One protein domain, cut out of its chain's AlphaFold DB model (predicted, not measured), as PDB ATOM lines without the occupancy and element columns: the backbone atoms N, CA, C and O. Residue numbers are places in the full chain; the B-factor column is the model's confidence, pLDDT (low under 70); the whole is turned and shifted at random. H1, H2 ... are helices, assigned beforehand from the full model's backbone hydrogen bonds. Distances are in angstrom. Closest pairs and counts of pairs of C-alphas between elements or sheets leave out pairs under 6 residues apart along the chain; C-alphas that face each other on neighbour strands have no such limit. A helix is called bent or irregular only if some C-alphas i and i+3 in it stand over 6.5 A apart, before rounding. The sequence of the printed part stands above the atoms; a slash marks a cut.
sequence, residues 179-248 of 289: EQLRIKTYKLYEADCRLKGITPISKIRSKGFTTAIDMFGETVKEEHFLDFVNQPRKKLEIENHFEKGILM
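AT A GLANCE: This is residues 179 to 248 of the 289 residues of the protein "MEI1 protein" of Trifolium medium (UniProt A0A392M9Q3). H1 and the first arm of the bent helix H2, called H2a, cross near their middles to make a small head, and from this head the second arm, H2b, runs outward to a corner where H3 turns off. H2b and H3 together make an angled arm that gives the model most of its length, and residues 240 to 248 stick out at its far end. The printed part has 70 residues with three named helices, H1, H2 and H3 in that order, and no named strand; the class is all helix. It is extended, with a radius of gyration of the C-alphas of 17.5 A and spans of 54 by 22 by 18 A.

IN THESE COORDINATES: Find C-alpha 179 at (125.543, 142.964, 169.344); from there H1, residues 179 to 195, runs 24.6 A to C-alpha 195 at (128.330, 164.812, 180.332). After a long link of 11 residues you come to H2, residues 207 to 229, which by its hydrogen bonds was assigned as one helix but is bent: C-alphas 215 and 218 are 8.0 A apart. Its arms are H2a, residues 207 to 215, and H2b, residues 218 to 229, which is 16.3 A long; residues 216 and 217 belong to neither. Past a tight link of 2 residues, H3, residues 232 to 246, runs 21.1 A to C-alpha 246 at (141.958, 125.778, 198.766).

HOW THE PARTS SIT: Begin with H1 and look at Tyr 186, whose C-alpha is 5.1 A from that of Ala 212, the closest pair of H1 and H2a. These two touch and stand about perpendicular, at 83 degrees. At the bend, H2a and H2b stand at a steep tilt of 63 degrees. H1 touches H2b with residues 181 to 185 alone, and H2b touches H1 with residues 220 to 221 alone; the closest C-alphas are those of Thr 185 and Val 220, 6.4 A apart. H1 and H2b run opposite ways at a steep tilt of 60 degrees. Farther along, H2b and H3 only just touch, and only at the corner by their link, with 3 pairs of C-alphas within 8 A: residues 228 to 229 alone of H2b and 234 to 238 alone of H3. Their closest C-alphas, those of Val 229 and Lys 235, are 5.3 A apart, and their lines are about perpendicular at 86 degrees. H3 is apart from H1 and from H2a. In the backbones of H1, H2a and H2b every O i to N i+4 pair is within hydrogen-bond range; in H3 10 of 11 are.

THE WHOLE: The two C-alphas farthest apart are those of Thr 199 and Met 248, 55.4 A. Residues 240 to 248, of which 240 to 246 belong to H3, stand free; the body without them spans 44 by 22 by 13 A. The printed part has no cut, and its mean pLDDT is 88.2. Look for low confidence, under 70, at residue 205 and residues 244 to 248.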
ATOM      1  N   GLU A 179     126.677 142.051 169.488       92.38
ATOM      2  CA  GLU A 179     125.543 142.964 169.344       92.38
ATOM      3  C   GLU A 179     125.180 143.637 170.674       92.38
ATOM      4  O   GLU A 179     125.050 144.863 170.732       92.38
ATOM      5  N   GLN A 180     125.084 142.861 171.757       93.62
ATOM      6  CA  GLN A 180     124.826 143.404 173.091       93.62
ATOM      7  C   GLN A 180     125.966 144.314 173.550       93.62
ATOM      8  O   GLN A 180     125.699 145.401 174.071       93.62
ATOM      9  N   LEU A 181     127.216 143.923 173.281       95.12
ATOM     10  CA  LEU A 181     128.400 144.730 173.557       95.12
ATOM     11  C   LEU A 181     128.313 146.081 172.838       95.12
ATOM     12  O   LEU A 181     128.433 147.121 173.481       95.12
ATOM     13  N   ARG A 182     128.008 146.098 171.532       93.44
ATOM     14  CA  ARG A 182     127.813 147.339 170.752       93.44
ATOM     15  C   ARG A 182     126.741 148.245 171.348       93.44
ATOM     16  O   ARG A 182     126.937 149.454 171.436       93.44
ATOM     17  N   ILE A 183     125.601 147.685 171.746       93.00
ATOM     18  CA  ILE A 183     124.483 148.470 172.280       93.00
ATOM     19  C   ILE A 183     124.830 149.053 173.654       93.00
ATOM     20  O   ILE A 183     124.601 150.243 173.880       93.00
ATOM     21  N   LYS A 184     125.365 148.235 174.572       94.69
ATOM     22  CA  LYS A 184     125.717 148.662 175.934       94.69
ATOM     23  C   LYS A 184     126.851 149.693 175.921       94.69
ATOM     24  O   LYS A 184     126.692 150.765 176.499       94.69
ATOM     25  N   THR A 185     127.931 149.431 175.183       96.00
ATOM     26  CA  THR A 185     129.069 150.365 175.058       96.00
ATOM     27  C   THR A 185     128.644 151.698 174.458       96.00
ATOM     28  O   THR A 185     129.012 152.755 174.965       96.00
ATOM     29  N   TYR A 186     127.798 151.684 173.423       94.88
ATOM     30  CA  TYR A 186     127.338 152.926 172.810       94.88
ATOM     31  C   TYR A 186     126.429 153.739 173.744       94.88
ATOM     32  O   TYR A 186     126.481 154.966 173.717       94.88
ATOM     33  N   LYS A 187     125.626 153.101 174.608       95.44
ATOM     34  CA  LYS A 187     124.850 153.824 175.635       95.44
ATOM     35  C   LYS A 187     125.762 154.556 176.625       95.44
ATOM     36  O   LYS A 187     125.481 155.710 176.948       95.44
ATOM     37  N   LEU A 188     126.845 153.913 177.068       95.50
ATOM     38  CA  LEU A 188     127.849 154.544 177.934       95.50
ATOM     39  C   LEU A 188     128.547 155.702 177.216       95.50
ATOM     40  O   LEU A 188     128.661 156.792 177.769       95.50
ATOM     41  N   TYR A 189     128.894 155.513 175.944       94.94
ATOM     42  CA  TYR A 189     129.465 156.562 175.105       94.94
ATOM     43  C   TYR A 189     128.521 157.761 174.902       94.94
ATOM     44  O   TYR A 189     128.958 158.907 175.003       94.94
ATOM     45  N   GLU A 190     127.220 157.540 174.668       94.81
ATOM     46  CA  GLU A 190     126.220 158.622 174.591       94.81
ATOM     47  C   GLU A 190     126.114 159.397 175.910       94.81
ATOM     48  O   GLU A 190     125.991 160.625 175.893       94.81
ATOM     49  N   ALA A 191     126.154 158.693 177.045       94.31
ATOM     50  CA  ALA A 191     126.112 159.308 178.366       94.31
ATOM     51  C   ALA A 191     127.371 160.146 178.640       94.31
ATOM     52  O   ALA A 191     127.251 161.305 179.037       94.31
ATOM     53  N   ASP A 192     128.557 159.608 178.349       95.38
ATOM     54  CA  ASP A 192     129.837 160.308 178.491       95.38
ATOM     55  C   ASP A 192     129.915 161.553 177.593       95.38
ATOM     56  O   ASP A 192     130.251 162.645 178.057       95.38
ATOM     57  N   CYS A 193     129.497 161.436 176.328       93.44
ATOM     58  CA  CYS A 193     129.418 162.574 175.411       93.44
ATOM     59  C   CYS A 193     128.481 163.665 175.943       93.44
ATOM     60  O   CYS A 193     128.830 164.846 175.911       93.44
ATOM     61  N   ARG A 194     127.314 163.284 176.483       94.31
ATOM     62  CA  ARG A 194     126.359 164.229 177.079       94.31
ATOM     63  C   ARG A 194     126.953 164.948 178.289       94.31
ATOM     64  O   ARG A 194     126.783 166.159 178.394       94.31
ATOM     65  N   LEU A 195     127.654 164.230 179.166       95.19
ATOM     66  CA  LEU A 195     128.330 164.812 180.332       95.19
ATOM     67  C   LEU A 195     129.431 165.799 179.922       95.19
ATOM     68  O   LEU A 195     129.601 166.832 180.562       95.19
ATOM     69  N   LYS A 196     130.137 165.513 178.824       95.06
ATOM     70  CA  LYS A 196     131.194 166.371 178.264       95.06
ATOM     71  C   LYS A 196     130.675 167.485 177.343       95.06
ATOM     72  O   LYS A 196     131.470 168.285 176.862       95.06
ATOM     73  N   GLY A 197     129.367 167.545 177.074       93.00
ATOM     74  CA  GLY A 197     128.762 168.523 176.161       93.00
ATOM     75  C   GLY A 197     129.105 168.311 174.677       93.00
ATOM     76  O   GLY A 197     128.989 169.241 173.881       93.00
ATOM     77  N   ILE A 198     129.533 167.107 174.291       93.06
ATOM     78  CA  ILE A 198     129.933 166.748 172.921       93.06
ATOM     79  C   ILE A 198     128.804 165.953 172.250       93.06
ATOM     80  O   ILE A 198     128.070 165.206 172.897       93.06
ATOM     81  N   THR A 199     128.650 166.094 170.930       90.06
ATOM     82  CA  THR A 199     127.701 165.269 170.164       90.06
ATOM     83  C   THR A 199     128.327 163.908 169.830       90.06
ATOM     84  O   THR A 199     129.394 163.885 169.213       90.06
ATOM     85  N   PRO A 200     127.688 162.776 170.182       90.50
ATOM     86  CA  PRO A 200     128.227 161.447 169.907       90.50
ATOM     87  C   PRO A 200     128.265 161.137 168.403       90.50
ATOM     88  O   PRO A 200     127.371 161.520 167.640       90.50
ATOM     89  N   ILE A 201     129.285 160.393 167.970       89.94
ATOM     90  CA  ILE A 201     129.412 159.921 166.583       89.94
ATOM     91  C   ILE A 201     128.305 158.911 166.278       89.94
ATOM     92  O   ILE A 201     128.278 157.845 166.875       89.94
ATOM     93  N   SER A 202     127.453 159.213 165.294       86.31
ATOM     94  CA  SER A 202     126.286 158.400 164.912       86.31
ATOM     95  C   SER A 202     126.551 156.893 164.742       86.31
ATOM     96  O   SER A 202     127.488 156.488 164.054       86.31
ATOM     97  N   LYS A 203     125.603 156.080 165.240       84.44
ATOM     98  CA  LYS A 203     125.487 154.613 165.067       84.44
ATOM     99  C   LYS A 203     125.470 154.157 163.600       84.44
ATOM    100  O   LYS A 203     125.847 153.029 163.306       84.44
ATOM    101  N   ILE A 204     125.004 155.015 162.683       77.06
ATOM    102  CA  ILE A 204     124.741 154.668 161.269       77.06
ATOM    103  C   ILE A 204     126.038 154.354 160.519       77.06
ATOM    104  O   ILE A 204     126.064 153.521 159.615       77.06
ATOM    105  N   ARG A 205     127.132 155.015 160.898       67.56
ATOM    106  CA  ARG A 205     128.464 154.723 160.379       67.56
ATOM    107  C   ARG A 205     129.153 153.927 161.476       67.56
ATOM    108  O   ARG A 205     129.381 154.476 162.546       67.56
ATOM    109  N   SER A 206     129.466 152.657 161.221       75.19
ATOM    110  CA  SER A 206     130.097 151.697 162.155       75.19
ATOM    111  C   SER A 206     131.187 152.280 163.071       75.19
ATOM    112  O   SER A 206     131.360 151.802 164.187       75.19
ATOM    113  N   LYS A 207     131.852 153.357 162.633       86.81
ATOM    114  CA  LYS A 207     132.779 154.200 163.397       86.81
ATOM    115  C   LYS A 207     132.288 154.608 164.798       86.81
ATOM    116  O   LYS A 207     133.100 154.683 165.717       86.81
ATOM    117  N   GLY A 208     130.991 154.870 164.975       88.50
ATOM    118  CA  GLY A 208     130.422 155.186 166.291       88.50
ATOM    119  C   GLY A 208     130.484 154.002 167.263       88.50
ATOM    120  O   GLY A 208     130.857 154.170 168.419       88.50
ATOM    121  N   PHE A 209     130.196 152.790 166.780       91.75
ATOM    122  CA  PHE A 209     130.286 151.571 167.587       91.75
ATOM    123  C   PHE A 209     131.723 151.162 167.893       91.75
ATOM    124  O   PHE A 209     131.987 150.773 169.022       91.75
ATOM    125  N   THR A 210     132.653 151.266 166.937       93.06
ATOM    126  CA  THR A 210     134.072 150.983 167.224       93.06
ATOM    127  C   THR A 210     134.614 151.933 168.283       93.06
ATOM    128  O   THR A 210     135.157 151.468 169.269       93.06
ATOM    129  N   THR A 211     134.344 153.240 168.165       92.06
ATOM    130  CA  THR A 211     134.793 154.224 169.170       92.06
ATOM    131  C   THR A 211     134.223 153.915 170.558       92.06
ATOM    132  O   THR A 211     134.932 154.000 171.555       92.06
ATOM    133  N   ALA A 212     132.945 153.533 170.633       93.50
ATOM    134  CA  ALA A 212     132.313 153.171 171.896       93.50
ATOM    135  C   ALA A 212     132.894 151.884 172.506       93.50
ATOM    136  O   ALA A 212     133.084 151.824 173.718       93.50
ATOM    137  N   ILE A 213     133.188 150.870 171.683       95.25
ATOM    138  CA  ILE A 213     133.821 149.623 172.134       95.25
ATOM    139  C   ILE A 213     135.250 149.883 172.610       95.25
ATOM    140  O   ILE A 213     135.617 149.392 173.670       95.25
ATOM    141  N   ASP A 214     136.029 150.686 171.892       94.88
ATOM    142  CA  ASP A 214     137.408 150.997 172.282       94.88
ATOM    143  C   ASP A 214     137.462 151.739 173.630       94.88
ATOM    144  O   ASP A 214     138.405 151.570 174.398       94.88
ATOM    145  N   MET A 215     136.441 152.550 173.936       93.88
ATOM    146  CA  MET A 215     136.367 153.322 175.182       93.88
ATOM    147  C   MET A 215     135.749 152.562 176.361       93.88
ATOM    148  O   MET A 215     136.196 152.740 177.488       93.88
ATOM    149  N   PHE A 216     134.701 151.766 176.125       96.19
ATOM    150  CA  PHE A 216     133.877 151.172 177.192       96.19
ATOM    151  C   PHE A 216     133.722 149.651 177.084       96.19
ATOM    152  O   PHE A 216     132.990 149.052 177.870       96.19
ATOM    153  N   GLY A 217     134.358 149.012 176.101       94.38
ATOM    154  CA  GLY A 217     134.218 147.582 175.827       94.38
ATOM    155  C   GLY A 217     134.593 146.718 177.021       94.38
ATOM    156  O   GLY A 217     133.799 145.872 177.422       94.38
ATOM    157  N   GLU A 218     135.756 146.978 177.615       95.50
ATOM    158  CA  GLU A 218     136.224 146.232 178.787       95.50
ATOM    159  C   GLU A 218     135.335 146.471 180.009       95.50
ATOM    160  O   GLU A 218     134.941 145.509 180.654       95.50
ATOM    161  N   THR A 219     134.890 147.708 180.256       94.31
ATOM    162  CA  THR A 219     133.949 148.010 181.351       94.31
ATOM    163  C   THR A 219     132.653 147.212 181.224       94.31
ATOM    164  O   THR A 219     132.182 146.630 182.193       94.31
ATOM    165  N   VAL A 220     132.079 147.133 180.019       95.31
ATOM    166  CA  VAL A 220     130.841 146.372 179.791       95.31
ATOM    167  C   VAL A 220     131.053 144.866 179.961       95.31
ATOM    168  O   VAL A 220     130.146 144.178 180.431       95.31
ATOM    169  N   LYS A 221     132.216 144.340 179.557       94.19
ATOM    170  CA  LYS A 221     132.561 142.927 179.762       94.19
ATOM    171  C   LYS A 221     132.756 142.613 181.242       94.19
ATOM    172  O   LYS A 221     132.235 141.608 181.711       94.19
ATOM    173  N   GLU A 222     133.447 143.484 181.971       93.19
ATOM    174  CA  GLU A 222     133.669 143.350 183.409       93.19
ATOM    175  C   GLU A 222     132.344 143.399 184.178       93.19
ATOM    176  O   GLU A 222     132.077 142.511 184.983       93.19
ATOM    177  N   GLU A 223     131.462 144.356 183.871       92.81
ATOM    178  CA  GLU A 223     130.110 144.405 184.444       92.81
ATOM    179  C   GLU A 223     129.322 143.121 184.154       92.81
ATOM    180  O   GLU A 223     128.691 142.569 185.050       92.81
ATOM    181  N   HIS A 224     129.388 142.603 182.922       93.31
ATOM    182  CA  HIS A 224     128.714 141.356 182.542       93.31
ATOM    183  C   HIS A 224     129.266 140.135 183.296       93.31
ATOM    184  O   HIS A 224     128.499 139.265 183.715       93.31
ATOM    185  N   PHE A 225     130.578 140.082 183.523       92.00
ATOM    186  CA  PHE A 225     131.203 139.051 184.350       92.00
ATOM    187  C   PHE A 225     130.793 139.173 185.824       92.00
ATOM    188  O   PHE A 225     130.406 138.183 186.447       92.00
ATOM    189  N   LEU A 226     130.802 140.385 186.380       91.50
ATOM    190  CA  LEU A 226     130.356 140.641 187.750       91.50
ATOM    191  C   LEU A 226     128.880 140.287 187.941       91.50
ATOM    192  O   LEU A 226     128.527 139.713 188.972       91.50
ATOM    193  N   ASP A 227     128.026 140.579 186.961       92.38
ATOM    194  CA  ASP A 227     126.614 140.191 186.969       92.38
ATOM    195  C   ASP A 227     126.453 138.667 187.038       92.38
ATOM    196  O   ASP A 227     125.574 138.178 187.747       92.38
ATOM    197  N   PHE A 228     127.302 137.907 186.338       91.38
ATOM    198  CA  PHE A 228     127.317 136.443 186.388       91.38
ATOM    199  C   PHE A 228     127.786 135.914 187.749       91.38
ATOM    200  O   PHE A 228     127.084 135.116 188.377       91.38
ATOM    201  N   VAL A 229     128.934 136.390 188.242       90.25
ATOM    202  CA  VAL A 229     129.525 135.926 189.509       90.25
ATOM    203  C   VAL A 229     128.653 136.295 190.712       90.25
ATOM    204  O   VAL A 229     128.574 135.530 191.669       90.25
ATOM    205  N   ASN A 230     127.947 137.428 190.670       89.94
ATOM    206  CA  ASN A 230     127.092 137.877 191.771       89.94
ATOM    207  C   ASN A 230     125.689 137.249 191.785       89.94
ATOM    208  O   ASN A 230     124.900 137.554 192.687       89.94
ATOM    209  N   GLN A 231     125.346 136.359 190.846       90.94
ATOM    210  CA  GLN A 231     124.080 135.630 190.939       90.94
ATOM    211  C   GLN A 231     124.094 134.758 192.203       90.94
ATOM    212  O   GLN A 231     125.025 133.973 192.371       90.94
ATOM    213  N   PRO A 232     123.066 134.804 193.075       87.00
ATOM    214  CA  PRO A 232     123.123 134.154 194.389       87.00
ATOM    215  C   PRO A 232     123.488 132.663 194.355       87.00
ATOM    216  O   PRO A 232     124.182 132.179 195.242       87.00
ATOM    217  N   ARG A 233     123.036 131.935 193.324       88.56
ATOM    218  CA  ARG A 233     123.387 130.520 193.128       88.56
ATOM    219  C   ARG A 233     124.816 130.340 192.613       88.56
ATOM    220  O   ARG A 233     125.554 129.554 193.190       88.56
ATOM    221  N   LYS A 234     125.212 131.096 191.582       87.56
ATOM    222  CA  LYS A 234     126.555 131.014 190.988       87.56
ATOM    223  C   LYS A 234     127.645 131.433 191.952       87.56
ATOM    224  O   LYS A 234     128.644 130.738 192.051       87.56
ATOM    225  N   LYS A 235     127.413 132.491 192.724       88.50
ATOM    226  CA  LYS A 235     128.324 132.935 193.774       88.50
ATOM    227  C   LYS A 235     128.655 131.804 194.747       88.50
ATOM    228  O   LYS A 235     129.820 131.498 194.950       88.50
ATOM    229  N   LEU A 236     127.622 131.135 195.263       87.75
ATOM    230  CA  LEU A 236     127.779 130.013 196.183       87.75
ATOM    231  C   LEU A 236     128.467 128.809 195.514       87.75
ATOM    232  O   LEU A 236     129.272 128.134 196.147       87.75
ATOM    233  N   GLU A 237     128.155 128.510 194.252       88.31
ATOM    234  CA  GLU A 237     128.817 127.439 193.490       88.31
ATOM    235  C   GLU A 237     130.316 127.722 193.296       88.31
ATOM    236  O   GLU A 237     131.135 126.835 193.539       88.31
ATOM    237  N   ILE A 238     130.667 128.950 192.902       87.25
ATOM    238  CA  ILE A 238     132.044 129.420 192.693       87.25
ATOM    239  C   ILE A 238     132.818 129.367 194.012       87.25
ATOM    240  O   ILE A 238     133.879 128.748 194.066       87.25
ATOM    241  N   GLU A 239     132.271 129.951 195.081       85.94
ATOM    242  CA  GLU A 239     132.882 129.943 196.418       85.94
ATOM    243  C   GLU A 239     133.139 128.505 196.888       85.94
ATOM    244  O   GLU A 239     134.272 128.164 197.209       85.94
ATOM    245  N   ASN A 240     132.144 127.614 196.804       85.12
ATOM    246  CA  ASN A 240     132.314 126.209 197.191       85.12
ATOM    247  C   ASN A 240     133.354 125.458 196.346       85.12
ATOM    248  O   ASN A 240     134.011 124.552 196.855       85.12
ATOM    249  N   HIS A 241     133.457 125.754 195.048       84.50
ATOM    250  CA  HIS A 241     134.416 125.100 194.159       84.50
ATOM    251  C   HIS A 241     135.854 125.500 194.516       84.50
ATOM    252  O   HIS A 241     136.697 124.629 194.736       84.50
ATOM    253  N   PHE A 242     136.114 126.801 194.675       79.44
ATOM    254  CA  PHE A 242     137.444 127.296 195.030       79.44
ATOM    255  C   PHE A 242     137.806 127.045 196.498       79.44
ATOM    256  O   PHE A 242     138.956 126.729 196.773       79.44
ATOM    257  N   GLU A 243     136.860 127.080 197.443       79.50
ATOM    258  CA  GLU A 243     137.116 126.690 198.840       79.50
ATOM    259  C   GLU A 243     137.521 125.217 198.957       79.50
ATOM    260  O   GLU A 243     138.454 124.891 199.688       79.50
ATOM    261  N   LYS A 244     136.877 124.319 198.198       68.12
ATOM    262  CA  LYS A 244     137.294 122.910 198.121       68.12
ATOM    263  C   LYS A 244     138.689 122.757 197.519       68.12
ATOM    264  O   LYS A 244     139.440 121.920 198.003       68.12
ATOM    265  N   GLY A 245     139.043 123.566 196.519       59.47
ATOM    266  CA  GLY A 245     140.399 123.612 195.960       59.47
ATOM    267  C   GLY A 245     141.441 124.155 196.947       59.47
ATOM    268  O   GLY A 245     142.536 123.611 197.042       59.47
ATOM    269  N   ILE A 246     141.091 125.174 197.739       52.69
ATOM    270  CA  ILE A 246     141.958 125.778 198.766       52.69
ATOM    271  C   ILE A 246     142.163 124.832 199.954       52.69
ATOM    272  O   ILE A 246     143.263 124.763 200.491       52.69
ATOM    273  N   LEU A 247     141.151 124.051 200.341       47.72
ATOM    274  CA  LEU A 247     141.287 123.010 201.371       47.72
ATOM    275  C   LEU A 247     142.198 121.842 200.942       47.72
ATOM    276  O   LEU A 247     142.573 121.032 201.788       47.72
ATOM    277  N   MET A 248     142.569 121.754 199.657       49.47
ATOM    278  CA  MET A 248     143.608 120.842 199.158       49.47
ATOM    279  C   MET A 248     145.020 121.466 199.163       49.47
ATOM    280  O   MET A 248     145.978 120.816 198.762       49.47
TER     281      MET A 248